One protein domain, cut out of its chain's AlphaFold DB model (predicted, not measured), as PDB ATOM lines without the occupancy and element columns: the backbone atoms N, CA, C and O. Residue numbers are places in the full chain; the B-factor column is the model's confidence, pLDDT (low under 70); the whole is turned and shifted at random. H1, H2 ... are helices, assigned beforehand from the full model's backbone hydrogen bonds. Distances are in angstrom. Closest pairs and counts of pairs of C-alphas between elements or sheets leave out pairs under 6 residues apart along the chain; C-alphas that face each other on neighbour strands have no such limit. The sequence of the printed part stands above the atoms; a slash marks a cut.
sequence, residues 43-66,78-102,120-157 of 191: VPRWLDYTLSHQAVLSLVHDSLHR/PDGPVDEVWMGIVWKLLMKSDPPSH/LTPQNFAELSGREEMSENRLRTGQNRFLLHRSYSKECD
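This is residues 43 to 66, 78 to 102 and 120 to 157 of the 191 residues of the protein "F-box domain-containing protein" of Hyaloscypha hepaticicola (UniProt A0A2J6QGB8). The longest helix, H5, runs through the middle of an elongated model; H2 lies side by side with its later part, running the same way, toward one end, and H3, turned crosswise to H5, and the short H4 near it make the other end. The short H1 sits between the two ends, against H5 and H3 and at the corner where the chain turns into H2. The printed part has 87 residues with five named helices, in the order H1, H2, H3, H4, H5, and no named strand; the class is all helix. The whole is only just compact, close to loose, with a radius of gyration of the C-alphas of 14.1 A, and its spans are 45 by 24 by 24 A.

Start at H5, residues 136 to 152, the longest helix. H2, residues 49 to 61, touches it at a shallow tilt of 21 degrees, the same way; look at the closest C-alphas, Val 56 and His 149, 6.0 A apart. H1, residues 43 to 46, is the hub, touching three helices. It touches H5 at residues 141 to 146 alone, and the C-alphas of Trp 46 and Gly 142 come closest, at 4.6 A. H1 and H2 only just touch, with 3 pairs of C-alphas within 8 A, and only at the corner; their closest C-alphas are Trp 46 and Ser 52, 4.8 A apart. H3, residues 84 to 95, only just touches H1, also with 3 pairs within 8 A, through residues 90 to 93 alone; Val 43 and Val 90 have the closest C-alphas, 7.1 A apart. H3 and H5 are close but not clearly touching, with C-alphas 86 and 143 closest at 7.0 A, and are only just about perpendicular at 71 degrees. H4, residues 125 to 129, is close to H3 but not clearly touching; the closest C-alphas, Met 95 and Ser 129, are 7.4 A apart. H2 is apart from H3 and H4. In H2, H3, H4 and H5 every O i to N i+4 pair is within hydrogen-bond range; H1 is too short for such a pair.

Find C-alpha 136 at (118.375, 77.936, 143.589); from there H5 runs 24.5 A to C-alpha 152 at (128.092, 88.043, 123.518). H2 covers 18.0 A from Tyr 49 to His 61, and H3 covers 15.8 A from Glu 84 to Met 95. H4 measures 5.8 A from Phe 125 to Ser 129. H1 begins at C-alpha 43, at (125.420, 72.898, 130.437), and ends 5.5 A away at Trp 46.

The C-alphas of Ser 63 and Ser 101 are the two farthest apart, at 45.3 A. Residues 67 to 77 are not printed, and C-alphas 66 and 78 are 21.7 A apart across that cut; residues 103 to 119 are not printed either, with 8.0 A between C-alphas 102 and 120. Of the links that are printed whole, H1 to H2 is tight, H4 to H5 is short, and none is long. The mean pLDDT of the printed part is 86.2; look for values under 70 at residues 101 to 102 and 154 to 157.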
ATOM      1  N   VAL A  43     126.249  72.319 129.362       91.88
ATOM      2  CA  VAL A  43     125.420  72.898 130.437       91.88
ATOM      3  C   VAL A  43     126.010  72.683 131.839       91.88
ATOM      4  O   VAL A  43     126.073  73.657 132.589       91.88
ATOM      5  N   PRO A  44     126.539  71.497 132.208       91.88
ATOM      6  CA  PRO A  44     127.095  71.291 133.545       91.88
ATOM      7  C   PRO A  44     128.265  72.224 133.886       91.88
ATOM      8  O   PRO A  44     128.447  72.567 135.049       91.88
ATOM      9  N   ARG A  45     129.030  72.694 132.888       92.31
ATOM     10  CA  ARG A  45     130.139  73.642 133.107       92.31
ATOM     11  C   ARG A  45     129.652  75.009 133.575       92.31
ATOM     12  O   ARG A  45     130.378  75.698 134.279       92.31
ATOM     13  N   TRP A  46     128.431  75.391 133.208       92.94
ATOM     14  CA  TRP A  46     127.833  76.656 133.630       92.94
ATOM     15  C   TRP A  46     127.385  76.625 135.090       92.94
ATOM     16  O   TRP A  46     127.376  77.658 135.747       92.94
ATOM     17  N   LEU A  47     127.083  75.438 135.620       94.06
ATOM     18  CA  LEU A  47     126.765  75.247 137.034       94.06
ATOM     19  C   LEU A  47     128.012  75.298 137.925       94.06
ATOM     20  O   LEU A  47     127.881  75.406 139.140       94.06
ATOM     21  N   ASP A  48     129.216  75.172 137.371       92.06
ATOM     22  CA  ASP A  48     130.469  75.363 138.099       92.06
ATOM     23  C   ASP A  48     130.867  76.842 138.048       92.06
ATOM     24  O   ASP A  48     131.062  77.416 136.975       92.06
ATOM     25  N   TYR A  49     130.979  77.479 139.214       90.00
ATOM     26  CA  TYR A  49     131.316  78.898 139.290       90.00
ATOM     27  C   TYR A  49     132.683  79.197 138.667       90.00
ATOM     28  O   TYR A  49     132.805  80.140 137.890       90.00
ATOM     29  N   THR A  50     133.701  78.397 138.975       91.06
ATOM     30  CA  THR A  50     135.073  78.620 138.514       91.06
ATOM     31  C   THR A  50     135.148  78.507 136.997       91.06
ATOM     32  O   THR A  50     135.655  79.415 136.336       91.06
ATOM     33  N   LEU A  51     134.581  77.436 136.431       91.50
ATOM     34  CA  LEU A  51     134.591  77.206 134.985       91.50
ATOM     35  C   LEU A  51     133.745  78.240 134.236       91.50
ATOM     36  O   LEU A  51     134.192  78.801 133.235       91.50
ATOM     37  N   SER A  52     132.539  78.529 134.727       90.69
ATOM     38  CA  SER A  52     131.659  79.523 134.107       90.69
ATOM     39  C   SER A  52     132.235  80.937 134.192       90.69
ATOM     40  O   SER A  52     132.124  81.705 133.237       90.69
ATOM     41  N   HIS A  53     132.890  81.291 135.303       90.12
ATOM     42  CA  HIS A  53     133.564  82.579 135.447       90.12
ATOM     43  C   HIS A  53     134.725  82.703 134.480       90.12
ATOM     44  O   HIS A  53     134.826  83.710 133.785       90.12
ATOM     45  N   GLN A  54     135.558  81.668 134.388       90.06
ATOM     46  CA  GLN A  54     136.674  81.649 133.457       90.06
ATOM     47  C   GLN A  54     136.201  81.791 132.005       90.06
ATOM     48  O   GLN A  54     136.813  82.547 131.256       90.06
ATOM     49  N   ALA A  55     135.096  81.140 131.621       87.50
ATOM     50  CA  ALA A  55     134.519  81.259 130.280       87.50
ATOM     51  C   ALA A  55     134.022  82.687 129.970       87.50
ATOM     52  O   ALA A  55     134.263  83.223 128.887       87.50
ATOM     53  N   VAL A  56     133.369  83.348 130.932       86.62
ATOM     54  CA  VAL A  56     132.980  84.760 130.780       86.62
ATOM     55  C   VAL A  56     134.218  85.664 130.725       86.62
ATOM     56  O   VAL A  56     134.282  86.563 129.891       86.62
ATOM     57  N   LEU A  57     135.233  85.413 131.559       87.62
ATOM     58  CA  LEU A  57     136.484  86.173 131.553       87.62
ATOM     59  C   LEU A  57     137.246  86.035 130.234       87.62
ATOM     60  O   LEU A  57     137.751  87.036 129.728       87.62
ATOM     61  N   SER A  58     137.300  84.840 129.637       85.19
ATOM     62  CA  SER A  58     137.941  84.667 128.329       85.19
ATOM     63  C   SER A  58     137.285  85.528 127.253       85.19
ATOM     64  O   SER A  58     137.993  86.114 126.442       85.19
ATOM     65  N   LEU A  59     135.960  85.694 127.300       81.31
ATOM     66  CA  LEU A  59     135.231  86.555 126.367       81.31
ATOM     67  C   LEU A  59     135.555  88.045 126.566       81.31
ATOM     68  O   LEU A  59     135.612  88.811 125.609       81.31
ATOM     69  N   VAL A  60     135.797  88.460 127.812       81.94
ATOM     70  CA  VAL A  60     136.189  89.839 128.153       81.94
ATOM     71  C   VAL A  60     137.581  90.170 127.644       81.94
ATOM     72  O   VAL A  60     137.831  91.290 127.191       81.94
ATOM     73  N   HIS A  61     138.489  89.207 127.779       83.19
ATOM     74  CA  HIS A  61     139.896  89.359 127.444       83.19
ATOM     75  C   HIS A  61     140.205  89.071 125.970       83.19
ATOM     76  O   HIS A  61     141.312  89.382 125.532       83.19
ATOM     77  N   ASP A  62     139.251  88.545 125.196       80.81
ATOM     78  CA  ASP A  62     139.378  88.412 123.744       80.81
ATOM     79  C   ASP A  62     139.351  89.795 123.082       80.81
ATOM     80  O   ASP A  62     138.298  90.338 122.762       80.81
ATOM     81  N   SER A  63     140.527  90.383 122.865       70.56
ATOM     82  CA  SER A  63     140.677  91.712 122.267       70.56
ATOM     83  C   SER A  63     140.176  91.812 120.823       70.56
ATOM     84  O   SER A  63     139.910  92.924 120.365       70.56
ATOM     85  N   LEU A  64     140.032  90.689 120.113       73.81
ATOM     86  CA  LEU A  64     139.614  90.649 118.711       73.81
ATOM     87  C   LEU A  64     138.093  90.538 118.571       73.81
ATOM     88  O   LEU A  64     137.515  91.131 117.657       73.81
ATOM     89  N   HIS A  65     137.435  89.819 119.483       71.88
ATOM     90  CA  HIS A  65     135.982  89.607 119.449       71.88
ATOM     91  C   HIS A  65     135.226  90.236 120.617       71.88
ATOM     92  O   HIS A  65     134.020  90.008 120.741       71.88
ATOM     93  N   ARG A  66     135.893  91.059 121.437       71.81
ATOM     94  CA  ARG A  66     135.284  91.713 122.596       71.81
ATOM     95  C   ARG A  66     133.988  92.437 122.207       71.81
ATOM     96  O   ARG A  66     134.012  93.319 121.343       71.81
ATOM     97  N   PRO A  78     121.590  89.231 137.937       79.19
ATOM     98  CA  PRO A  78     120.219  89.696 138.036       79.19
ATOM     99  C   PRO A  78     119.407  88.702 138.865       79.19
ATOM    100  O   PRO A  78     119.491  87.485 138.660       79.19
ATOM    101  N   ASP A  79     118.579  89.232 139.762       82.06
ATOM    102  CA  ASP A  79     117.698  88.459 140.645       82.06
ATOM    103  C   ASP A  79     116.424  87.994 139.913       82.06
ATOM    104  O   ASP A  79     115.296  88.221 140.340       82.06
ATOM    105  N   GLY A  80     116.611  87.421 138.723       85.44
ATOM    106  CA  GLY A  80     115.535  86.895 137.890       85.44
ATOM    107  C   GLY A  80     115.148  85.459 138.262       85.44
ATOM    108  O   GLY A  80     115.936  84.744 138.891       85.44
ATOM    109  N   PRO A  81     113.954  85.003 137.841       90.31
ATOM    110  CA  PRO A  81     113.537  83.622 138.041       90.31
ATOM    111  C   PRO A  81     114.424  82.649 137.250       90.31
ATOM    112  O   PRO A  81     114.925  82.962 136.165       90.31
ATOM    113  N   VAL A  82     114.592  81.442 137.789       91.62
ATOM    114  CA  VAL A  82     115.190  80.324 137.049       91.62
ATOM    115  C   VAL A  82     114.130  79.753 136.111       91.62
ATOM    116  O   VAL A  82     113.016  79.451 136.536       91.62
ATOM    117  N   ASP A  83     114.481  79.628 134.839       91.31
ATOM    118  CA  ASP A  83     113.597  79.176 133.776       91.31
ATOM    119  C   ASP A  83     113.308  77.671 133.894       91.31
ATOM    120  O   ASP A  83     114.190  76.864 134.210       91.31
ATOM    121  N   GLU A  84     112.062  77.280 133.629       89.00
ATOM    122  CA  GLU A  84     111.619  75.886 133.731       89.00
ATOM    123  C   GLU A  84     112.324  74.978 132.716       89.00
ATOM    124  O   GLU A  84     112.717  73.862 133.058       89.00
ATOM    125  N   VAL A  85     112.579  75.471 131.499       89.69
ATOM    126  CA  VAL A  85     113.307  74.732 130.459       89.69
ATOM    127  C   VAL A  85     114.758  74.530 130.883       89.69
ATOM    128  O   VAL A  85     115.300  73.431 130.740       89.69
ATOM    129  N   TRP A  86     115.392  75.558 131.457       92.50
ATOM    130  CA  TRP A  86     116.739  75.430 132.019       92.50
ATOM    131  C   TRP A  86     116.788  74.356 133.111       92.50
ATOM    132  O   TRP A  86     117.653  73.476 133.066       92.50
ATOM    133  N   MET A  87     115.834  74.370 134.047       92.88
ATOM    134  CA  MET A  87     115.738  73.346 135.089       92.88
ATOM    135  C   MET A  87     115.529  71.948 134.511       92.88
ATOM    136  O   MET A  87     116.214  71.018 134.935       92.88
ATOM    137  N   GLY A  88     114.639  71.791 133.529       91.44
ATOM    138  CA  GLY A  88     114.394  70.511 132.869       91.44
ATOM    139  C   GLY A  88     115.641  69.969 132.168       91.44
ATOM    140  O   GLY A  88     115.959  68.783 132.292       91.44
ATOM    141  N   ILE A  89     116.411  70.840 131.505       92.50
ATOM    142  CA  ILE A  89     117.680  70.464 130.871       92.50
ATOM    143  C   ILE A  89     118.694  70.008 131.923       92.50
ATOM    144  O   ILE A  89     119.283  68.931 131.793       92.50
ATOM    145  N   VAL A  90     118.895  70.812 132.969       94.62
ATOM    146  CA  VAL A  90     119.837  70.509 134.054       94.62
ATOM    147  C   VAL A  90     119.454  69.207 134.754       94.62
ATOM    148  O   VAL A  90     120.311  68.342 134.945       94.62
ATOM    149  N   TRP A  91     118.170  69.023 135.067       94.00
ATOM    150  CA  TRP A  91     117.651  67.799 135.664       94.00
ATOM    151  C   TRP A  91     117.980  66.586 134.801       94.00
ATOM    152  O   TRP A  91     118.650  65.660 135.254       94.00
ATOM    153  N   LYS A  92     117.581  66.614 133.528       91.88
ATOM    154  CA  LYS A  92     117.759  65.482 132.617       91.88
ATOM    155  C   LYS A  92     119.227  65.138 132.386       91.88
ATOM    156  O   LYS A  92     119.582  63.965 132.261       91.88
ATOM    157  N   LEU A  93     120.111  66.134 132.391       92.62
ATOM    158  CA  LEU A  93     121.553  65.911 132.296       92.62
ATOM    159  C   LEU A  93     122.152  65.271 133.544       92.62
ATOM    160  O   LEU A  93     122.997  64.380 133.403       92.62
ATOM    161  N   LEU A  94     121.760  65.734 134.732       92.44
ATOM    162  CA  LEU A  94     122.332  65.281 136.000       92.44
ATOM    163  C   LEU A  94     121.725  63.960 136.478       92.44
ATOM    164  O   LEU A  94     122.455  63.133 137.021       92.44
ATOM    165  N   MET A  95     120.429  63.757 136.241       92.31
ATOM    166  CA  MET A  95     119.668  62.597 136.718       92.31
ATOM    167  C   MET A  95     119.444  61.519 135.684       92.31
ATOM    168  O   MET A  95     119.053  60.413 136.043       92.31
ATOM    169  N   LYS A  96     119.725  61.807 134.408       89.38
ATOM    170  CA  LYS A  96     119.505  60.862 133.302       89.38
ATOM    171  C   LYS A  96     118.055  60.360 133.236       89.38
ATOM    172  O   LYS A  96     117.795  59.284 132.708       89.38
ATOM    173  N   SER A  97     117.124  61.157 133.756       88.31
ATOM    174  CA  SER A  97     115.692  60.884 133.838       88.31
ATOM    175  C   SER A  97     114.902  62.142 133.492       88.31
ATOM    176  O   SER A  97     115.448  63.248 133.483       88.31
ATOM    177  N   ASP A  98     113.622  61.981 133.176       85.56
ATOM    178  CA  ASP A  98     112.748  63.127 132.950       85.56
ATOM    179  C   ASP A  98     112.412  63.832 134.283       85.56
ATOM    180  O   ASP A  98     112.346  63.176 135.330       85.56
ATOM    181  N   PRO A  99     112.255  65.168 134.275       85.81
ATOM    182  CA  PRO A  99     111.973  65.941 135.480       85.81
ATOM    183  C   PRO A  99     110.608  65.602 136.100       85.81
ATOM    184  O   PRO A  99     109.637  65.369 135.372       85.81
ATOM    185  N   PRO A 100     110.506  65.596 137.443       80.31
ATOM    186  CA  PRO A 100     109.256  65.330 138.139       80.31
ATOM    187  C   PRO A 100     108.201  66.386 137.777       80.31
ATOM    188  O   PRO A 100     108.412  67.593 137.919       80.31
ATOM    189  N   SER A 101     107.070  65.885 137.278       63.97
ATOM    190  CA  SER A 101     105.873  66.631 136.861       63.97
ATOM    191  C   SER A 101     106.060  67.599 135.688       63.97
ATOM    192  O   SER A 101     105.427  68.651 135.637       63.97
ATOM    193  N   HIS A 102     106.852  67.211 134.685       51.47
ATOM    194  CA  HIS A 102     106.708  67.740 133.322       51.47
ATOM    195  C   HIS A 102     105.585  67.018 132.553       51.47
ATOM    196  O   HIS A 102     105.765  66.553 131.431       51.47
ATOM    197  N   LEU A 120     108.787  70.144 139.816       89.44
ATOM    198  CA  LEU A 120     110.151  70.652 139.897       89.44
ATOM    199  C   LEU A 120     110.148  72.187 139.989       89.44
ATOM    200  O   LEU A 120     109.625  72.872 139.111       89.44
ATOM    201  N   THR A 121     110.744  72.720 141.050       92.19
ATOM    202  CA  THR A 121     110.977  74.149 141.263       92.19
ATOM    203  C   THR A 121     112.441  74.391 141.630       92.19
ATOM    204  O   THR A 121     113.139  73.466 142.054       92.19
ATOM    205  N   PRO A 122     112.939  75.635 141.527       91.69
ATOM    206  CA  PRO A 122     114.317  75.932 141.911       91.69
ATOM    207  C   PRO A 122     114.592  75.638 143.391       91.69
ATOM    208  O   PRO A 122     115.707  75.266 143.749       91.69
ATOM    209  N   GLN A 123     113.572  75.785 144.244       92.62
ATOM    210  CA  GLN A 123     113.678  75.601 145.692       92.62
ATOM    211  C   GLN A 123     113.727  74.126 146.093       92.62
ATOM    212  O   GLN A 123     114.456  73.778 147.018       92.62
ATOM    213  N   ASN A 124     112.977  73.260 145.406       92.81
ATOM    214  CA  ASN A 124     112.937  71.830 145.719       92.81
ATOM    215  C   ASN A 124     113.912  70.996 144.875       92.81
ATOM    216  O   ASN A 124     114.011  69.790 145.094       92.81
ATOM    217  N   PHE A 125     114.647  71.615 143.938       94.12
ATOM    218  CA  PHE A 125     115.585  70.907 143.070       94.12
ATOM    219  C   PHE A 125     116.556  70.066 143.896       94.12
ATOM    220  O   PHE A 125     116.629  68.862 143.688       94.12
ATOM    221  N   ALA A 126     117.273  70.667 144.851       94.56
ATOM    222  CA  ALA A 126     118.259  69.972 145.684       94.56
ATOM    223  C   ALA A 126     117.661  68.767 146.431       94.56
ATOM    224  O   ALA A 126     118.248  67.688 146.428       94.56
ATOM    225  N   GLU A 127     116.465  68.936 146.996       93.31
ATOM    226  CA  GLU A 127     115.749  67.895 147.739       93.31
ATOM    227  C   GLU A 127     115.337  66.732 146.829       93.31
ATOM    228  O   GLU A 127     115.717  65.589 147.075       93.31
ATOM    229  N   LEU A 128     114.627  67.020 145.733       92.25
ATOM    230  CA  LEU A 128     114.150  65.997 144.796       92.25
ATOM    231  C   LEU A 128     115.304  65.280 144.085       92.25
ATOM    232  O   LEU A 128     115.188  64.121 143.693       92.25
ATOM    233  N   SER A 129     116.408  65.994 143.887       92.12
ATOM    234  CA  SER A 129     117.595  65.509 143.191       92.12
ATOM    235  C   SER A 129     118.559  64.741 144.112       92.12
ATOM    236  O   SER A 129     119.428  64.019 143.623       92.12
ATOM    237  N   GLY A 130     118.445  64.895 145.435       93.06
ATOM    238  CA  GLY A 130     119.441  64.410 146.397       93.06
ATOM    239  C   GLY A 130     120.805  65.109 146.278       93.06
ATOM    240  O   GLY A 130     121.813  64.564 146.725       93.06
ATOM    241  N   ARG A 131     120.859  66.287 145.641       92.75
ATOM    242  CA  ARG A 131     122.077  67.076 145.399       92.75
ATOM    243  C   ARG A 131     122.024  68.385 146.170       92.75
ATOM    244  O   ARG A 131     121.550  69.398 145.658       92.75
ATOM    245  N   GLU A 132     122.533  68.374 147.397       92.69
ATOM    246  CA  GLU A 132     122.555  69.550 148.278       92.69
ATOM    247  C   GLU A 132     123.310  70.743 147.667       92.69
ATOM    248  O   GLU A 132     123.002  71.898 147.959       92.69
ATOM    249  N   GLU A 133     124.266  70.492 146.765       91.88
ATOM    250  CA  GLU A 133     125.015  71.545 146.084       91.88
ATOM    251  C   GLU A 133     124.167  72.355 145.087       91.88
ATOM    252  O   GLU A 133     124.572  73.452 144.685       91.88
ATOM    253  N   MET A 134     123.009  71.830 144.672       93.38
ATOM    254  CA  MET A 134     122.143  72.390 143.630       93.38
ATOM    255  C   MET A 134     121.108  73.368 144.194       93.38
ATOM    256  O   MET A 134     119.902  73.213 144.006       93.38
ATOM    257  N   SER A 135     121.594  74.405 144.877       94.06
ATOM    258  CA  SER A 135     120.745  75.499 145.362       94.06
ATOM    259  C   SER A 135     120.118  76.305 144.218       94.06
ATOM    260  O   SER A 135     120.680  76.408 143.122       94.06
ATOM    261  N   GLU A 136     118.996  76.973 144.506       93.88
ATOM    262  CA  GLU A 136     118.375  77.936 143.589       93.88
ATOM    263  C   GLU A 136     119.387  78.975 143.088       93.88
ATOM    264  O   GLU A 136     119.449  79.256 141.892       93.88
ATOM    265  N   ASN A 137     120.232  79.497 143.984       92.94
ATOM    266  CA  ASN A 137     121.258  80.467 143.616       92.94
ATOM    267  C   ASN A 137     122.233  79.887 142.585       92.94
ATOM    268  O   ASN A 137     122.532  80.533 141.590       92.94
ATOM    269  N   ARG A 138     122.675  78.636 142.763       93.94
ATOM    270  CA  ARG A 138     123.566  77.972 141.802       93.94
ATOM    271  C   ARG A 138     122.905  77.782 140.437       93.94
ATOM    272  O   ARG A 138     123.540  78.035 139.411       93.94
ATOM    273  N   LEU A 139     121.646  77.346 140.419       94.62
ATOM    274  CA  LEU A 139     120.864  77.183 139.191       94.62
ATOM    275  C   LEU A 139     120.724  78.512 138.443       94.62
ATOM    276  O   LEU A 139     120.954  78.563 137.232       94.62
ATOM    277  N   ARG A 140     120.410  79.583 139.179       93.88
ATOM    278  CA  ARG A 140     120.267  80.946 138.663       93.88
ATOM    279  C   ARG A 140     121.582  81.499 138.132       93.88
ATOM    280  O   ARG A 140     121.624  82.008 137.015       93.88
ATOM    281  N   THR A 141     122.666  81.334 138.885       92.00
ATOM    282  CA  THR A 141     124.014  81.722 138.470       92.00
ATOM    283  C   THR A 141     124.423  81.045 137.174       92.00
ATOM    284  O   THR A 141     124.875  81.713 136.240       92.00
ATOM    285  N   GLY A 142     124.204  79.732 137.072       92.88
ATOM    286  CA  GLY A 142     124.505  78.999 135.849       92.88
ATOM    287  C   GLY A 142     123.703  79.497 134.650       92.88
ATOM    288  O   GLY A 142     124.287  79.755 133.597       92.88
ATOM    289  N   GLN A 143     122.394  79.712 134.822       93.44
ATOM    290  CA  GLN A 143     121.529  80.265 133.777       93.44
ATOM    291  C   GLN A 143     122.008  81.647 133.323       93.44
ATOM    292  O   GLN A 143     122.209  81.876 132.132       93.44
ATOM    293  N   ASN A 144     122.224  82.565 134.265       91.38
ATOM    294  CA  ASN A 144     122.601  83.942 133.968       91.38
ATOM    295  C   ASN A 144     123.933  84.009 133.216       91.38
ATOM    296  O   ASN A 144     124.046  84.726 132.224       91.38
ATOM    297  N   ARG A 145     124.926  83.218 133.631       89.25
ATOM    298  CA  ARG A 145     126.239  83.171 132.970       89.25
ATOM    299  C   ARG A 145     126.176  82.533 131.593       89.25
ATOM    300  O   ARG A 145     126.804  83.044 130.668       89.25
ATOM    301  N   PHE A 146     125.392  81.469 131.443       89.56
ATOM    302  CA  PHE A 146     125.137  80.858 130.144       89.56
ATOM    303  C   PHE A 146     124.496  81.861 129.173       89.56
ATOM    304  O   PHE A 146     124.982  82.036 128.055       89.56
ATOM    305  N   LEU A 147     123.449  82.567 129.609       87.81
ATOM    306  CA  LEU A 147     122.761  83.577 128.802       87.81
ATOM    307  C   LEU A 147     123.668  84.767 128.473       87.81
ATOM    308  O   LEU A 147     123.664  85.238 127.334       87.81
ATOM    309  N   LEU A 148     124.480  85.218 129.432       85.31
ATOM    310  CA  LEU A 148     125.471  86.272 129.232       85.31
ATOM    311  C   LEU A 148     126.476  85.866 128.149       85.31
ATOM    312  O   LEU A 148     126.622  86.558 127.144       85.31
ATOM    313  N   HIS A 149     127.122  84.712 128.318       84.94
ATOM    314  CA  HIS A 149     128.101  84.206 127.362       84.94
ATOM    315  C   HIS A 149     127.486  84.027 125.971       84.94
ATOM    316  O   HIS A 149     128.072  84.451 124.976       84.94
ATOM    317  N   ARG A 150     126.275  83.463 125.891       82.75
ATOM    318  CA  ARG A 150     125.542  83.284 124.632       82.75
ATOM    319  C   ARG A 150     125.207  84.609 123.946       82.75
ATOM    320  O   ARG A 150     125.273  84.678 122.726       82.75
ATOM    321  N   SER A 151     124.849  85.645 124.704       81.69
ATOM    322  CA  SER A 151     124.478  86.959 124.151       81.69
ATOM    323  C   SER A 151     125.653  87.678 123.488       81.69
ATOM    324  O   SER A 151     125.455  88.515 122.610       81.69
ATOM    325  N   TYR A 152     126.871  87.348 123.909       77.31
ATOM    326  CA  TYR A 152     128.092  88.043 123.518       77.31
ATOM    327  C   TYR A 152     129.032  87.219 122.636       77.31
ATOM    328  O   TYR A 152     129.882  87.784 121.950       77.31
ATOM    329  N   SER A 153     128.868  85.899 122.608       73.38
ATOM    330  CA  SER A 153     129.663  85.018 121.758       73.38
ATOM    331  C   SER A 153     129.089  84.975 120.346       73.38
ATOM    332  O   SER A 153     127.987  84.470 120.133       73.38
ATOM    333  N   LYS A 154     129.869  85.435 119.360       60.34
ATOM    334  CA  LYS A 154     129.537  85.302 117.927       60.34
ATOM    335  C   LYS A 154     129.438  83.839 117.474       60.34
ATOM    336  O   LYS A 154     128.733  83.549 116.521       60.34
ATOM    337  N   GLU A 155     130.107  82.922 118.177       52.00
ATOM    338  CA  GLU A 155     130.076  81.477 117.901       52.00
ATOM    339  C   GLU A 155     128.724  80.824 118.213       52.00
ATOM    340  O   GLU A 155     128.409  79.762 117.683       52.00
ATOM    341  N   CYS A 156     127.875  81.471 119.017       44.16
ATOM    342  CA  CYS A 156     126.488  81.054 119.191       44.16
ATOM    343  C   CYS A 156     125.609  81.599 118.060       44.16
ATOM    344  O   CYS A 156     124.499  82.075 118.308       44.16
ATOM    345  N   ASP A 157     126.065  81.476 116.810       39.62
ATOM    346  CA  ASP A 157     125.239  81.663 115.619       39.62
ATOM    347  C   ASP A 157     124.316  80.445 115.432       39.62
ATOM    348  O   ASP A 157     124.245  79.763 114.415       39.62
TER     349      ASP A 157